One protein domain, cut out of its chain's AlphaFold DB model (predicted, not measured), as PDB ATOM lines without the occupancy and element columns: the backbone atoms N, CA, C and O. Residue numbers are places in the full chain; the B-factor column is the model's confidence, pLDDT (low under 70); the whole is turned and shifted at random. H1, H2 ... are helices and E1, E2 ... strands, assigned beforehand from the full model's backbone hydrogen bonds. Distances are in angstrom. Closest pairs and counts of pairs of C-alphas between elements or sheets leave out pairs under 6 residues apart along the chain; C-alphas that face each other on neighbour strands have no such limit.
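This is residues 10 to 117 of the 212 residues of an uncharacterized protein of Phytomonospora endophytica (UniProt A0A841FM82). A long hairpin of E3 and E4 packs with one face on H1, and a short strand pair, E1 and E2, sits near the middle with E1 beside the last residues of E4. H2 lies at one end of the short pair, H3 begins near its other end, and residues 86 to 99 run round the outside. The printed part has 108 residues, in the order H1 E1 H2 E2 H3 E3 E4, with two antiparallel two-stranded sheets and a mixed class of helices and strands. It is compact, with a radius of gyration of the C-alphas of 13.2 A and spans of 37 by 27 by 23 A.

E3, residues 100 to 106, and E4, residues 109 to 115, form an antiparallel hairpin at 153 degrees, with N 102 and O 113 at 2.9 A. H1, residues 16 to 31, comes closest to E4 at the C-alphas of Ile 26 and Ala 111, 5.5 A. E1, residues 37 to 40, comes closest to E4 at C-alphas 38 and 114, 4.6 A. E2, residues 64 to 67, is antiparallel to E1, with N 38 and O 66 at 2.8 A. H2, residues 41 to 50, is apart from H1. H3, residues 75 to 85, and H1 only just touch, only at their ends, with 3 pairs of C-alphas within 8 A, the closest His 31 and Ile 82 at 6.9 A. Every O i to N i+4 pair is within hydrogen-bond range in H1 and H3, and 5 of 6 in H2.

H1 is 22.6 A long from C-alpha 16 at (175.253, 176.522, 115.029), E3 19.1 A, and E4 18.4 A, ending at C-alpha 115 (183.050, 155.816, 121.952).

The printed part has no cut. The links H2 to E2 and H3 to E3 are long. Residues 69 to 73, 76 and 87 to 101 have pLDDT under 70.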
ATOM      1  N   ARG A  10     173.885 165.627 128.970       84.31
ATOM      2  CA  ARG A  10     173.153 166.704 128.306       84.31
ATOM      3  C   ARG A  10     174.161 167.645 127.681       84.31
ATOM      4  O   ARG A  10     174.957 168.251 128.392       84.31
ATOM      5  N   LEU A  11     174.143 167.733 126.358       84.25
ATOM      6  CA  LEU A  11     174.949 168.729 125.671       84.25
ATOM      7  C   LEU A  11     174.358 170.123 125.935       84.25
ATOM      8  O   LEU A  11     173.130 170.265 125.966       84.25
ATOM      9  N   PRO A  12     175.202 171.150 126.131       85.00
ATOM     10  CA  PRO A  12     174.738 172.527 126.247       85.00
ATOM     11  C   PRO A  12     174.204 173.039 124.900       85.00
ATOM     12  O   PRO A  12     174.272 172.348 123.885       85.00
ATOM     13  N   SER A  13     173.712 174.280 124.868       84.50
ATOM     14  CA  SER A  13     173.498 174.969 123.592       84.50
ATOM     15  C   SER A  13     174.848 175.147 122.893       84.50
ATOM     16  O   SER A  13     175.792 175.679 123.480       84.50
ATOM     17  N   LEU A  14     174.952 174.646 121.662       85.44
ATOM     18  CA  LEU A  14     176.181 174.663 120.877       85.44
ATOM     19  C   LEU A  14     176.107 175.747 119.803       85.44
ATOM     20  O   LEU A  14     175.032 176.096 119.318       85.44
ATOM     21  N   ALA A  15     177.269 176.257 119.391       85.12
ATOM     22  CA  ALA A  15     177.356 177.106 118.208       85.12
ATOM     23  C   ALA A  15     176.765 176.374 116.992       85.12
ATOM     24  O   ALA A  15     176.977 175.170 116.860       85.12
ATOM     25  N   ALA A  16     176.079 177.098 116.100       83.00
ATOM     26  CA  ALA A  16     175.253 176.522 115.029       83.00
ATOM     27  C   ALA A  16     175.926 175.359 114.276       83.00
ATOM     28  O   ALA A  16     175.399 174.253 114.274       83.00
ATOM     29  N   ALA A  17     177.141 175.563 113.756       81.88
ATOM     30  CA  ALA A  17     177.877 174.523 113.032       81.88
ATOM     31  C   ALA A  17     178.183 173.279 113.890       81.88
ATOM     32  O   ALA A  17     178.116 172.153 113.415       81.88
ATOM     33  N   THR A  18     178.511 173.451 115.174       84.19
ATOM     34  CA  THR A  18     178.726 172.319 116.090       84.19
ATOM     35  C   THR A  18     177.404 171.642 116.442       84.19
ATOM     36  O   THR A  18     177.350 170.420 116.508       84.19
ATOM     37  N   GLY A  19     176.334 172.416 116.618       86.38
ATOM     38  CA  GLY A  19     174.989 171.895 116.833       86.38
ATOM     39  C   GLY A  19     174.509 171.019 115.679       86.38
ATOM     40  O   GLY A  19     174.050 169.905 115.914       86.38
ATOM     41  N   GLU A  20     174.702 171.464 114.436       86.62
ATOM     42  CA  GLU A  20     174.387 170.688 113.228       86.62
ATOM     43  C   GLU A  20     175.129 169.344 113.198       86.62
ATOM     44  O   GLU A  20     174.524 168.307 112.916       86.62
ATOM     45  N   LEU A  21     176.411 169.322 113.576       86.62
ATOM     46  CA  LEU A  21     177.180 168.075 113.671       86.62
ATOM     47  C   LEU A  21     176.622 167.123 114.730       86.62
ATOM     48  O   LEU A  21     176.583 165.915 114.507       86.62
ATOM     49  N   TRP A  22     176.179 167.634 115.879       90.38
ATOM     50  CA  TRP A  22     175.601 166.796 116.931       90.38
ATOM     51  C   TRP A  22     174.212 166.272 116.571       90.38
ATOM     52  O   TRP A  22     173.909 165.116 116.867       90.38
ATOM     53  N   THR A  23     173.416 167.055 115.846       88.88
ATOM     54  CA  THR A  23     172.176 166.593 115.211       88.88
ATOM     55  C   THR A  23     172.457 165.409 114.277       88.88
ATOM     56  O   THR A  23     171.858 164.342 114.452       88.88
ATOM     57  N   LEU A  24     173.436 165.544 113.371       86.62
ATOM     58  CA  LEU A  24     173.861 164.473 112.456       86.62
ATOM     59  C   LEU A  24     174.421 163.252 113.192       86.62
ATOM     60  O   LEU A  24     174.142 162.119 112.808       86.62
ATOM     61  N   LEU A  25     175.193 163.452 114.261       89.25
ATOM     62  CA  LEU A  25     175.766 162.363 115.048       89.25
ATOM     63  C   LEU A  25     174.689 161.566 115.803       89.25
ATOM     64  O   LEU A  25     174.786 160.344 115.907       89.25
ATOM     65  N   ILE A  26     173.642 162.235 116.291       89.19
ATOM     66  CA  ILE A  26     172.477 161.567 116.885       89.19
ATOM     67  C   ILE A  26     171.705 160.800 115.809       89.19
ATOM     68  O   ILE A  26     171.341 159.648 116.042       89.19
ATOM     69  N   ASP A  27     171.506 161.382 114.619       87.44
ATOM     70  CA  ASP A  27     170.883 160.667 113.495       87.44
ATOM     71  C   ASP A  27     171.690 159.426 113.111       87.44
ATOM     72  O   ASP A  27     171.127 158.335 112.986       87.44
ATOM     73  N   LEU A  28     173.011 159.556 112.992       86.69
ATOM     74  CA  LEU A  28     173.912 158.438 112.743       86.69
ATOM     75  C   LEU A  28     173.736 157.349 113.795       86.69
ATOM     76  O   LEU A  28     173.560 156.188 113.439       86.69
ATOM     77  N   ALA A  29     173.763 157.709 115.076       86.19
ATOM     78  CA  ALA A  29     173.664 156.751 116.165       86.19
ATOM     79  C   ALA A  29     172.354 155.962 116.151       86.19
ATOM     80  O   ALA A  29     172.369 154.744 116.332       86.19
ATOM     81  N   VAL A  30     171.238 156.628 115.848       85.12
ATOM     82  CA  VAL A  30     169.935 155.974 115.686       85.12
ATOM     83  C   VAL A  30     169.949 155.002 114.501       85.12
ATOM     84  O   VAL A  30     169.547 153.846 114.641       85.12
ATOM     85  N   HIS A  31     170.449 155.425 113.338       85.94
ATOM     86  CA  HIS A  31     170.410 154.608 112.118       85.94
ATOM     87  C   HIS A  31     171.467 153.492 112.090       85.94
ATOM     88  O   HIS A  31     171.265 152.460 111.449       85.94
ATOM     89  N   ALA A  32     172.590 153.681 112.781       83.25
ATOM     90  CA  ALA A  32     173.726 152.766 112.808       83.25
ATOM     91  C   ALA A  32     173.753 151.864 114.051       83.25
ATOM     92  O   ALA A  32     174.754 151.194 114.286       83.25
ATOM     93  N   ALA A  33     172.662 151.777 114.820       79.50
ATOM     94  CA  ALA A  33     172.587 150.979 116.049       79.50
ATOM     95  C   ALA A  33     172.939 149.482 115.871       79.50
ATOM     96  O   ALA A  33     173.335 148.817 116.824       79.50
ATOM     97  N   SER A  34     172.808 148.939 114.653       79.06
ATOM     98  CA  SER A  34     173.158 147.544 114.313       79.06
ATOM     99  C   SER A  34     174.557 147.370 113.701       79.06
ATOM    100  O   SER A  34     174.930 146.267 113.276       79.06
ATOM    101  N   VAL A  35     175.318 148.458 113.595       80.19
ATOM    102  CA  VAL A  35     176.682 148.477 113.074       80.19
ATOM    103  C   VAL A  35     177.635 148.640 114.259       80.19
ATOM    104  O   VAL A  35     177.410 149.512 115.092       80.19
ATOM    105  N   PRO A  36     178.706 147.836 114.367       80.50
ATOM    106  CA  PRO A  36     179.683 147.978 115.440       80.50
ATOM    107  C   PRO A  36     180.631 149.146 115.135       80.50
ATOM    108  O   PRO A  36     181.792 148.948 114.780       80.50
ATOM    109  N   TRP A  37     180.110 150.370 115.197       85.44
ATOM    110  CA  TRP A  37     180.872 151.598 114.993       85.44
ATOM    111  C   TRP A  37     181.207 152.269 116.331       85.44
ATOM    112  O   TRP A  37     180.651 151.919 117.368       85.44
ATOM    113  N   THR A  38     182.142 153.215 116.320       88.38
ATOM    114  CA  THR A  38     182.535 154.010 117.488       88.38
ATOM    115  C   THR A  38     182.987 155.406 117.066       88.38
ATOM    116  O   THR A  38     183.667 155.563 116.051       88.38
ATOM    117  N   LEU A  39     182.598 156.425 117.830       90.19
ATOM    118  CA  LEU A  39     183.001 157.819 117.672       90.19
ATOM    119  C   LEU A  39     184.456 157.991 118.108       90.19
ATOM    120  O   LEU A  39     184.820 157.677 119.243       90.19
ATOM    121  N   VAL A  40     185.275 158.565 117.232       89.69
ATOM    122  CA  VAL A  40     186.667 158.926 117.519       89.69
ATOM    123  C   VAL A  40     186.895 160.411 117.209       89.69
ATOM    124  O   VAL A  40     185.952 161.198 117.125       89.69
ATOM    125  N   GLY A  41     188.151 160.846 117.116       87.88
ATOM    126  CA  GLY A  41     188.437 162.201 116.649       87.88
ATOM    127  C   GLY A  41     188.150 163.293 117.676       87.88
ATOM    128  O   GLY A  41     188.347 163.099 118.875       87.88
ATOM    129  N   GLY A  42     187.831 164.500 117.208       89.81
ATOM    130  CA  GLY A  42     187.634 165.671 118.075       89.81
ATOM    131  C   GLY A  42     186.300 165.664 118.831       89.81
ATOM    132  O   GLY A  42     186.267 166.030 120.003       89.81
ATOM    133  N   GLN A  43     185.224 165.167 118.214       91.38
ATOM    134  CA  GLN A  43     183.909 165.060 118.866       91.38
ATOM    135  C   GLN A  43     183.923 164.060 120.033       91.38
ATOM    136  O   GLN A  43     183.345 164.319 121.087       91.38
ATOM    137  N   MET A  44     184.686 162.963 119.915       93.50
ATOM    138  CA  MET A  44     184.953 162.051 121.036       93.50
ATOM    139  C   MET A  44     185.611 162.770 122.227       93.50
ATOM    140  O   MET A  44     185.259 162.510 123.379       93.50
ATOM    141  N   VAL A  45     186.575 163.659 121.960       92.81
ATOM    142  CA  VAL A  45     187.292 164.427 122.993       92.81
ATOM    143  C   VAL A  45     186.351 165.415 123.678       92.81
ATOM    144  O   VAL A  45     186.332 165.473 124.905       92.81
ATOM    145  N   MET A  46     185.530 166.125 122.900       92.69
ATOM    146  CA  MET A  46     184.485 167.007 123.425       92.69
ATOM    147  C   MET A  46     183.522 166.248 124.341       92.69
ATOM    148  O   MET A  46     183.264 166.696 125.455       92.69
ATOM    149  N   LEU A  47     183.063 165.061 123.931       92.56
ATOM    150  CA  LEU A  47     182.182 164.234 124.754       92.56
ATOM    151  C   LEU A  47     182.849 163.782 126.067       92.56
ATOM    152  O   LEU A  47     182.196 163.750 127.105       92.56
ATOM    153  N   HIS A  48     184.156 163.470 126.050       93.44
ATOM    154  CA  HIS A  48     184.917 163.151 127.274       93.44
ATOM    155  C   HIS A  48     184.996 164.351 128.223       93.44
ATOM    156  O   HIS A  48     184.906 164.160 129.435       93.44
ATOM    157  N   GLY A  49     185.158 165.558 127.675       92.56
ATOM    158  CA  GLY A  49     185.184 166.802 128.439       92.56
ATOM    159  C   GLY A  49     183.835 167.125 129.078       92.56
ATOM    160  O   GLY A  49     183.765 167.316 130.290       92.56
ATOM    161  N   LEU A  50     182.756 167.103 128.291       91.06
ATOM    162  CA  LEU A  50     181.406 167.425 128.765       91.06
ATOM    163  C   LEU A  50     180.903 166.467 129.848       91.06
ATOM    164  O   LEU A  50     180.213 166.893 130.763       91.06
ATOM    165  N   GLU A  51     181.286 165.188 129.804       89.88
ATOM    166  CA  GLU A  51     180.996 164.240 130.892       89.88
ATOM    167  C   GLU A  51     181.597 164.628 132.250       89.88
ATOM    168  O   GLU A  51     181.182 164.082 133.270       89.88
ATOM    169  N   ARG A  52     182.602 165.504 132.252       90.94
ATOM    170  CA  ARG A  52     183.351 165.964 133.428       90.94
ATOM    171  C   ARG A  52     183.284 167.484 133.576       90.94
ATOM    172  O   ARG A  52     184.193 168.073 134.157       90.94
ATOM    173  N   ASP A  53     182.258 168.102 132.990       89.19
ATOM    174  CA  ASP A  53     182.019 169.548 133.026       89.19
ATOM    175  C   ASP A  53     183.243 170.374 132.587       89.19
ATOM    176  O   ASP A  53     183.567 171.413 133.163       89.19
ATOM    177  N   ARG A  54     183.961 169.890 131.562       89.81
ATOM    178  CA  ARG A  54     185.164 170.539 131.035       89.81
ATOM    179  C   ARG A  54     185.073 170.797 129.540       89.81
ATOM    180  O   ARG A  54     184.858 169.888 128.741       89.81
ATOM    181  N   GLU A  55     185.316 172.042 129.153       87.12
ATOM    182  CA  GLU A  55     185.330 172.443 127.751       87.12
ATOM    183  C   GLU A  55     186.596 171.953 127.045       87.12
ATOM    184  O   GLU A  55     187.712 172.100 127.548       87.12
ATOM    185  N   ALA A  56     186.422 171.356 125.865       84.06
ATOM    186  CA  ALA A  56     187.543 170.939 125.035       84.06
ATOM    187  C   ALA A  56     188.304 172.163 124.488       84.06
ATOM    188  O   ALA A  56     187.689 173.173 124.148       84.06
ATOM    189  N   PRO A  57     189.634 172.069 124.305       74.25
ATOM    190  CA  PRO A  57     190.483 173.207 123.939       74.25
ATOM    191  C   PRO A  57     190.266 173.712 122.503       74.25
ATOM    192  O   PRO A  57     190.888 174.690 122.088       74.25
ATOM    193  N   ARG A  58     189.445 173.021 121.704       81.31
ATOM    194  CA  ARG A  58     189.095 173.418 120.340       81.31
ATOM    195  C   ARG A  58     187.731 172.872 119.943       81.31
ATOM    196  O   ARG A  58     187.336 171.787 120.369       81.31
ATOM    197  N   VAL A  59     187.097 173.569 119.010       77.94
ATOM    198  CA  VAL A  59     185.950 173.053 118.264       77.94
ATOM    199  C   VAL A  59     186.459 172.130 117.150       77.94
ATOM    200  O   VAL A  59     187.429 172.449 116.458       77.94
ATOM    201  N   SER A  60     185.838 170.961 116.997       81.75
ATOM    202  CA  SER A  60     186.071 170.060 115.862       81.75
ATOM    203  C   SER A  60     184.915 170.195 114.881       81.75
ATOM    204  O   SER A  60     183.767 170.174 115.310       81.75
ATOM    205  N   ALA A  61     185.205 170.325 113.588       79.12
ATOM    206  CA  ALA A  61     184.173 170.349 112.550       79.12
ATOM    207  C   ALA A  61     183.872 168.948 111.981       79.12
ATOM    208  O   ALA A  61     182.862 168.755 111.317       79.12
ATOM    209  N   ASP A  62     184.732 167.971 112.272       77.94
ATOM    210  CA  ASP A  62     184.656 166.639 111.670       77.94
ATOM    211  C   ASP A  62     183.957 165.628 112.588       77.94
ATOM    212  O   ASP A  62     184.166 165.635 113.811       77.94
ATOM    213  N   ILE A  63     183.168 164.729 111.988       79.12
ATOM    214  CA  ILE A  63     182.658 163.506 112.623       79.12
ATOM    215  C   ILE A  63     183.541 162.348 112.166       79.12
ATOM    216  O   ILE A  63     183.405 161.844 111.054       79.12
ATOM    217  N   ASP A  64     184.428 161.903 113.052       79.69
ATOM    218  CA  ASP A  64     185.275 160.744 112.799       79.69
ATOM    219  C   ASP A  64     184.670 159.502 113.457       79.69
ATOM    220  O   ASP A  64     184.371 159.497 114.655       79.69
ATOM    221  N   THR A  65     184.546 158.414 112.702       80.38
ATOM    222  CA  THR A  65     184.091 157.129 113.243       80.38
ATOM    223  C   THR A  65     184.996 155.994 112.807       80.38
ATOM    224  O   THR A  65     185.680 156.062 111.789       80.38
ATOM    225  N   VAL A  66     184.987 154.923 113.587       77.50
ATOM    226  CA  VAL A  66     185.625 153.663 113.230       77.50
ATOM    227  C   VAL A  66     184.606 152.539 113.297       77.50
ATOM    228  O   VAL A  66     183.785 152.515 114.203       77.50
ATOM    229  N   VAL A  67     184.709 151.571 112.383       75.44
ATOM    230  CA  VAL A  67     183.939 150.321 112.410       75.44
ATOM    231  C   VAL A  67     184.825 149.143 112.787       75.44
ATOM    232  O   VAL A  67     185.899 148.959 112.211       75.44
ATOM    233  N   ASP A  68     184.348 148.296 113.697       70.62
ATOM    234  CA  ASP A  68     184.949 146.991 113.949       70.62
ATOM    235  C   ASP A  68     184.551 145.987 112.852       70.62
ATOM    236  O   ASP A  68     183.507 145.329 112.890       70.62
ATOM    237  N   LEU A  69     185.430 145.853 111.860       60.84
ATOM    238  CA  LEU A  69     185.272 144.896 110.764       60.84
ATOM    239  C   LEU A  69     185.367 143.428 111.200       60.84
ATOM    240  O   LEU A  69     184.930 142.550 110.454       60.84
ATOM    241  N   ARG A  70     185.944 143.132 112.374       58.81
ATOM    242  CA  ARG A  70     186.020 141.757 112.893       58.81
ATOM    243  C   ARG A  70     184.671 141.315 113.436       58.81
ATOM    244  O   ARG A  70     184.289 140.167 113.229       58.81
ATOM    245  N   ALA A  71     183.956 142.226 114.092       66.19
ATOM    246  CA  ALA A  71     182.610 141.977 114.588       66.19
ATOM    247  C   ALA A  71     181.582 141.867 113.452       66.19
ATOM    248  O   ALA A  71     180.648 141.071 113.546       66.19
ATOM    249  N   LYS A  72     181.741 142.645 112.370       69.19
ATOM    250  CA  LYS A  72     180.821 142.615 111.226       69.19
ATOM    251  C   LYS A  72     181.522 142.971 109.913       69.19
ATOM    252  O   LYS A  72     181.822 144.134 109.650       69.19
ATOM    253  N   GLN A  73     181.729 141.968 109.058       63.59
ATOM    254  CA  GLN A  73     182.484 142.109 107.804       63.59
ATOM    255  C   GLN A  73     181.842 143.080 106.795       63.59
ATOM    256  O   GLN A  73     182.559 143.771 106.073       63.59
ATOM    257  N   ASP A  74     180.508 143.177 106.751       73.81
ATOM    258  CA  ASP A  74     179.764 144.135 105.916       73.81
ATOM    259  C   ASP A  74     179.496 145.479 106.623       73.81
ATOM    260  O   ASP A  74     178.919 146.393 106.030       73.81
ATOM    261  N   GLY A  75     179.958 145.634 107.870       72.00
ATOM    262  CA  GLY A  75     179.671 146.786 108.724       72.00
ATOM    263  C   GLY A  75     180.145 148.114 108.137       72.00
ATOM    264  O   GLY A  75     179.447 149.115 108.267       72.00
ATOM    265  N   LEU A  76     181.280 148.126 107.431       67.50
ATOM    266  CA  LEU A  76     181.771 149.336 106.766       67.50
ATOM    267  C   LEU A  76     180.844 149.779 105.630       67.50
ATOM    268  O   LEU A  76     180.507 150.953 105.563       67.50
ATOM    269  N   ARG A  77     180.380 148.860 104.771       70.88
ATOM    270  CA  ARG A  77     179.431 149.215 103.698       70.88
ATOM    271  C   ARG A  77     178.107 149.702 104.277       70.88
ATOM    272  O   ARG A  77     177.541 150.664 103.770       70.88
ATOM    273  N   ALA A  78     177.637 149.057 105.344       77.50
ATOM    274  CA  ALA A  78     176.431 149.476 106.043       77.50
ATOM    275  C   ALA A  78     176.574 150.893 106.625       77.50
ATOM    276  O   ALA A  78     175.666 151.702 106.445       77.50
ATOM    277  N   LEU A  79     177.709 151.214 107.264       77.94
ATOM    278  CA  LEU A  79     177.958 152.551 107.809       77.94
ATOM    279  C   LEU A  79     178.092 153.608 106.711       77.94
ATOM    280  O   LEU A  79     177.464 154.657 106.808       77.94
ATOM    281  N   VAL A  80     178.851 153.322 105.651       72.25
ATOM    282  CA  VAL A  80     179.007 154.237 104.510       72.25
ATOM    283  C   VAL A  80     177.650 154.542 103.877       72.25
ATOM    284  O   VAL A  80     177.328 155.704 103.676       72.25
ATOM    285  N   GLY A  81     176.794 153.536 103.670       72.94
ATOM    286  CA  GLY A  81     175.446 153.775 103.150       72.94
ATOM    287  C   GLY A  81     174.560 154.604 104.091       72.94
ATOM    288  O   GLY A  81     173.638 155.272 103.631       72.94
ATOM    289  N   ILE A  82     174.804 154.573 105.408       80.12
ATOM    290  CA  ILE A  82     174.137 155.471 106.365       80.12
ATOM    291  C   ILE A  82     174.685 156.893 106.218       80.12
ATOM    292  O   ILE A  82     173.888 157.822 106.149       80.12
ATOM    293  N   PHE A  83     176.004 157.066 106.108       75.44
ATOM    294  CA  PHE A  83     176.625 158.366 105.853       75.44
ATOM    295  C   PHE A  83     176.130 159.018 104.566       75.44
ATOM    296  O   PHE A  83     175.695 160.164 104.615       75.44
ATOM    297  N   GLU A  84     176.072 158.280 103.459       73.75
ATOM    298  CA  GLU A  84     175.546 158.786 102.187       73.75
ATOM    299  C   GLU A  84     174.089 159.258 102.317       73.75
ATOM    300  O   GLU A  84     173.737 160.329 101.829       73.75
ATOM    301  N   ARG A  85     173.239 158.508 103.038       78.88
ATOM    302  CA  ARG A  85     171.849 158.921 103.308       78.88
ATOM    303  C   ARG A  85     171.744 160.168 104.184       78.88
ATOM    304  O   ARG A  85     170.737 160.866 104.105       78.88
ATOM    305  N   LEU A  86     172.751 160.426 105.013       76.94
ATOM    306  CA  LEU A  86     172.842 161.601 105.877       76.94
ATOM    307  C   LEU A  86     173.634 162.754 105.230       76.94
ATOM    308  O   LEU A  86     173.824 163.781 105.873       76.94
ATOM    309  N   GLY A  87     174.084 162.606 103.977       69.81
ATOM    310  CA  GLY A  87     174.847 163.632 103.256       69.81
ATOM    311  C   GLY A  87     176.304 163.787 103.710       69.81
ATOM    312  O   GLY A  87     176.888 164.849 103.514       69.81
ATOM    313  N   LEU A  88     176.889 162.755 104.328       63.38
ATOM    314  CA  LEU A  88     178.267 162.736 104.829       63.38
ATOM    315  C   LEU A  88     179.195 161.961 103.875       63.38
ATOM    316  O   LEU A  88     178.855 160.868 103.421       63.38
ATOM    317  N   GLU A  89     180.394 162.492 103.616       52.41
ATOM    318  CA  GLU A  89     181.444 161.796 102.856       52.41
ATOM    319  C   GLU A  89     182.340 160.964 103.789       52.41
ATOM    320  O   GLU A  89     182.861 161.459 104.787       52.41
ATOM    321  N   ALA A  90     182.538 159.681 103.470       48.09
ATOM    322  CA  ALA A  90     183.343 158.770 104.281       48.09
ATOM    323  C   ALA A  90     184.824 158.783 103.859       48.09
ATOM    324  O   ALA A  90     185.145 158.479 102.710       48.09
ATOM    325  N   VAL A  91     185.741 159.047 104.798       44.97
ATOM    326  CA  VAL A  91     187.194 159.022 104.550       44.97
ATOM    327  C   VAL A  91     187.922 158.249 105.654       44.97
ATOM    328  O   VAL A  91     187.837 158.600 106.824       44.97
ATOM    329  N   GLY A  92     188.704 157.228 105.276       41.16
ATOM    330  CA  GLY A  92     189.755 156.650 106.127       41.16
ATOM    331  C   GLY A  92     189.631 155.151 106.463       41.16
ATOM    332  O   GLY A  92     188.569 154.549 106.305       41.16
ATOM    333  N   PRO A  93     190.739 154.510 106.894       37.84
ATOM    334  CA  PRO A  93     190.759 153.106 107.308       37.84
ATOM    335  C   PRO A  93     190.280 152.905 108.770       37.84
ATOM    336  O   PRO A  93     190.417 153.810 109.592       37.84
ATOM    337  N   PRO A  94     189.771 151.711 109.138       44.62
ATOM    338  CA  PRO A  94     189.248 151.421 110.483       44.62
ATOM    339  C   PRO A  94     190.316 150.963 111.503       44.62
ATOM    340  O   PRO A  94     191.241 150.249 111.126       44.62
ATOM    341  N   SER A  95     190.146 151.298 112.799       36.97
ATOM    342  CA  SER A  95     190.410 150.467 114.021       36.97
ATOM    343  C   SER A  95     190.389 151.327 115.314       36.97
ATOM    344  O   SER A  95     190.972 152.413 115.307       36.97
ATOM    345  N   PRO A  96     189.661 150.928 116.389       49.81
ATOM    346  CA  PRO A  96     190.293 150.227 117.523       49.81
ATOM    347  C   PRO A  96     189.400 149.198 118.263       49.81
ATOM    348  O   PRO A  96     188.179 149.193 118.141       49.81
ATOM    349  N   ASP A  97     190.044 148.359 119.082       47.28
ATOM    350  CA  ASP A  97     189.411 147.472 120.069       47.28
ATOM    351  C   ASP A  97     189.052 148.270 121.348       47.28
ATOM    352  O   ASP A  97     189.829 149.118 121.788       47.28
ATOM    353  N   GLY A  98     187.900 147.978 121.969       55.69
ATOM    354  CA  GLY A  98     187.446 148.607 123.223       55.69
ATOM    355  C   GLY A  98     186.441 149.748 123.017       55.69
ATOM    356  O   GLY A  98     186.808 150.920 122.964       55.69
ATOM    357  N   ILE A  99     185.153 149.399 122.935       60.56
ATOM    358  CA  ILE A  99     184.033 150.333 122.742       60.56
ATOM    359  C   ILE A  99     183.253 150.474 124.058       60.56
ATOM    360  O   ILE A  99     182.911 149.479 124.694       60.56
ATOM    361  N   MET A 100     182.957 151.710 124.459       54.66
ATOM    362  CA  MET A 100     182.002 152.056 125.514       54.66
ATOM    363  C   MET A 100     180.806 152.778 124.906       54.66
ATOM    364  O   MET A 100     180.946 153.500 123.936       54.66
ATOM    365  N   HIS A 101     179.633 152.629 125.502       66.44
ATOM    366  CA  HIS A 101     178.407 153.285 125.049       66.44
ATOM    367  C   HIS A 101     178.043 154.454 125.966       66.44
ATOM    368  O   HIS A 101     178.160 154.341 127.200       66.44
ATOM    369  N   ARG A 102     177.625 155.583 125.379       73.94
ATOM    370  CA  ARG A 102     177.196 156.770 126.122       73.94
ATOM    371  C   ARG A 102     175.887 157.337 125.594       73.94
ATOM    372  O   ARG A 102     175.807 157.789 124.462       73.94
ATOM    373  N   TYR A 103     174.902 157.432 126.483       71.88
ATOM    374  CA  TYR A 103     173.668 158.164 126.226       71.88
ATOM    375  C   TYR A 103     173.915 159.667 126.192       71.88
ATOM    376  O   TYR A 103     174.410 160.240 127.167       71.88
ATOM    377  N   VAL A 104     173.549 160.292 125.080       70.19
ATOM    378  CA  VAL A 104     173.674 161.729 124.854       70.19
ATOM    379  C   VAL A 104     172.314 162.296 124.484       70.19
ATOM    380  O   VAL A 104     171.632 161.752 123.617       70.19
ATOM    381  N   THR A 105     171.941 163.394 125.139       72.62
ATOM    382  CA  THR A 105     170.771 164.205 124.795       72.62
ATOM    383  C   THR A 105     171.234 165.558 124.262       72.62
ATOM    384  O   THR A 105     172.029 166.236 124.919       72.62
ATOM    385  N   TYR A 106     170.708 165.960 123.108       82.31
ATOM    386  CA  TYR A 106     170.883 167.287 122.516       82.31
ATOM    387  C   TYR A 106     169.521 167.798 122.060       82.31
ATOM    388  O   TYR A 106     168.797 167.070 121.381       82.31
ATOM    389  N   GLU A 107     169.166 169.016 122.470       84.38
ATOM    390  CA  GLU A 107     167.803 169.544 122.332       84.38
ATOM    391  C   GLU A 107     166.768 168.551 122.906       84.38
ATOM    392  O   GLU A 107     166.865 168.176 124.079       84.38
ATOM    393  N   ASP A 108     165.796 168.106 122.112       78.94
ATOM    394  CA  ASP A 108     164.776 167.120 122.484       78.94
ATOM    395  C   ASP A 108     165.134 165.677 122.069       78.94
ATOM    396  O   ASP A 108     164.379 164.738 122.336       78.94
ATOM    397  N   ARG A 109     166.311 165.464 121.468       80.94
ATOM    398  CA  ARG A 109     166.732 164.182 120.890       80.94
ATOM    399  C   ARG A 109     167.723 163.451 121.787       80.94
ATOM    400  O   ARG A 109     168.590 164.064 122.401       80.94
ATOM    401  N   THR A 110     167.627 162.123 121.850       75.38
ATOM    402  CA  THR A 110     168.547 161.280 122.635       75.38
ATOM    403  C   THR A 110     169.000 160.065 121.833       75.38
ATOM    404  O   THR A 110     168.173 159.396 121.217       75.38
ATOM    405  N   ALA A 111     170.297 159.754 121.876       76.19
ATOM    406  CA  ALA A 111     170.867 158.558 121.258       76.19
ATOM    407  C   ALA A 111     171.986 157.938 122.106       76.19
ATOM    408  O   ALA A 111     172.581 158.595 122.961       76.19
ATOM    409  N   ASP A 112     172.266 156.658 121.858       75.62
ATOM    410  CA  ASP A 112     173.436 155.961 122.392       75.62
ATOM    411  C   ASP A 112     174.605 156.093 121.411       75.62
ATOM    412  O   ASP A 112     174.536 155.622 120.276       75.62
ATOM    413  N   ILE A 113     175.673 156.746 121.855       80.31
ATOM    414  CA  ILE A 113     176.869 157.002 121.067       80.31
ATOM    415  C   ILE A 113     177.995 156.087 121.567       80.31
ATOM    416  O   ILE A 113     178.516 156.299 122.672       80.31
ATOM    417  N   PRO A 114     178.414 155.088 120.769       81.62
ATOM    418  CA  PRO A 114     179.608 154.313 121.061       81.62
ATOM    419  C   PRO A 114     180.848 155.204 120.948       81.62
ATOM    420  O   PRO A 114     180.979 155.979 120.007       81.62
ATOM    421  N   ARG A 115     181.770 155.104 121.902       84.88
ATOM    422  CA  ARG A 115     183.050 155.816 121.952       84.88
ATOM    423  C   ARG A 115     184.078 155.020 122.767       84.88
ATOM    424  O   ARG A 115     183.695 154.282 123.671       84.88
ATOM    425  N   PRO A 116     185.385 155.170 122.529       87.12
ATOM    426  CA  PRO A 116     186.410 154.615 123.405       87.12
ATOM    427  C   PRO A 116     186.297 155.147 124.839       87.12
ATOM    428  O   PRO A 116     185.945 156.312 125.063       87.12
ATOM    429  N   ASP A 117     186.666 154.315 125.814       88.06
ATOM    430  CA  ASP A 117     186.894 154.795 127.177       88.06
ATOM    431  C   ASP A 117     188.088 155.772 127.233       88.06
ATOM    432  O   ASP A 117     188.756 156.029 126.228       88.06
TER     433      ASP A 117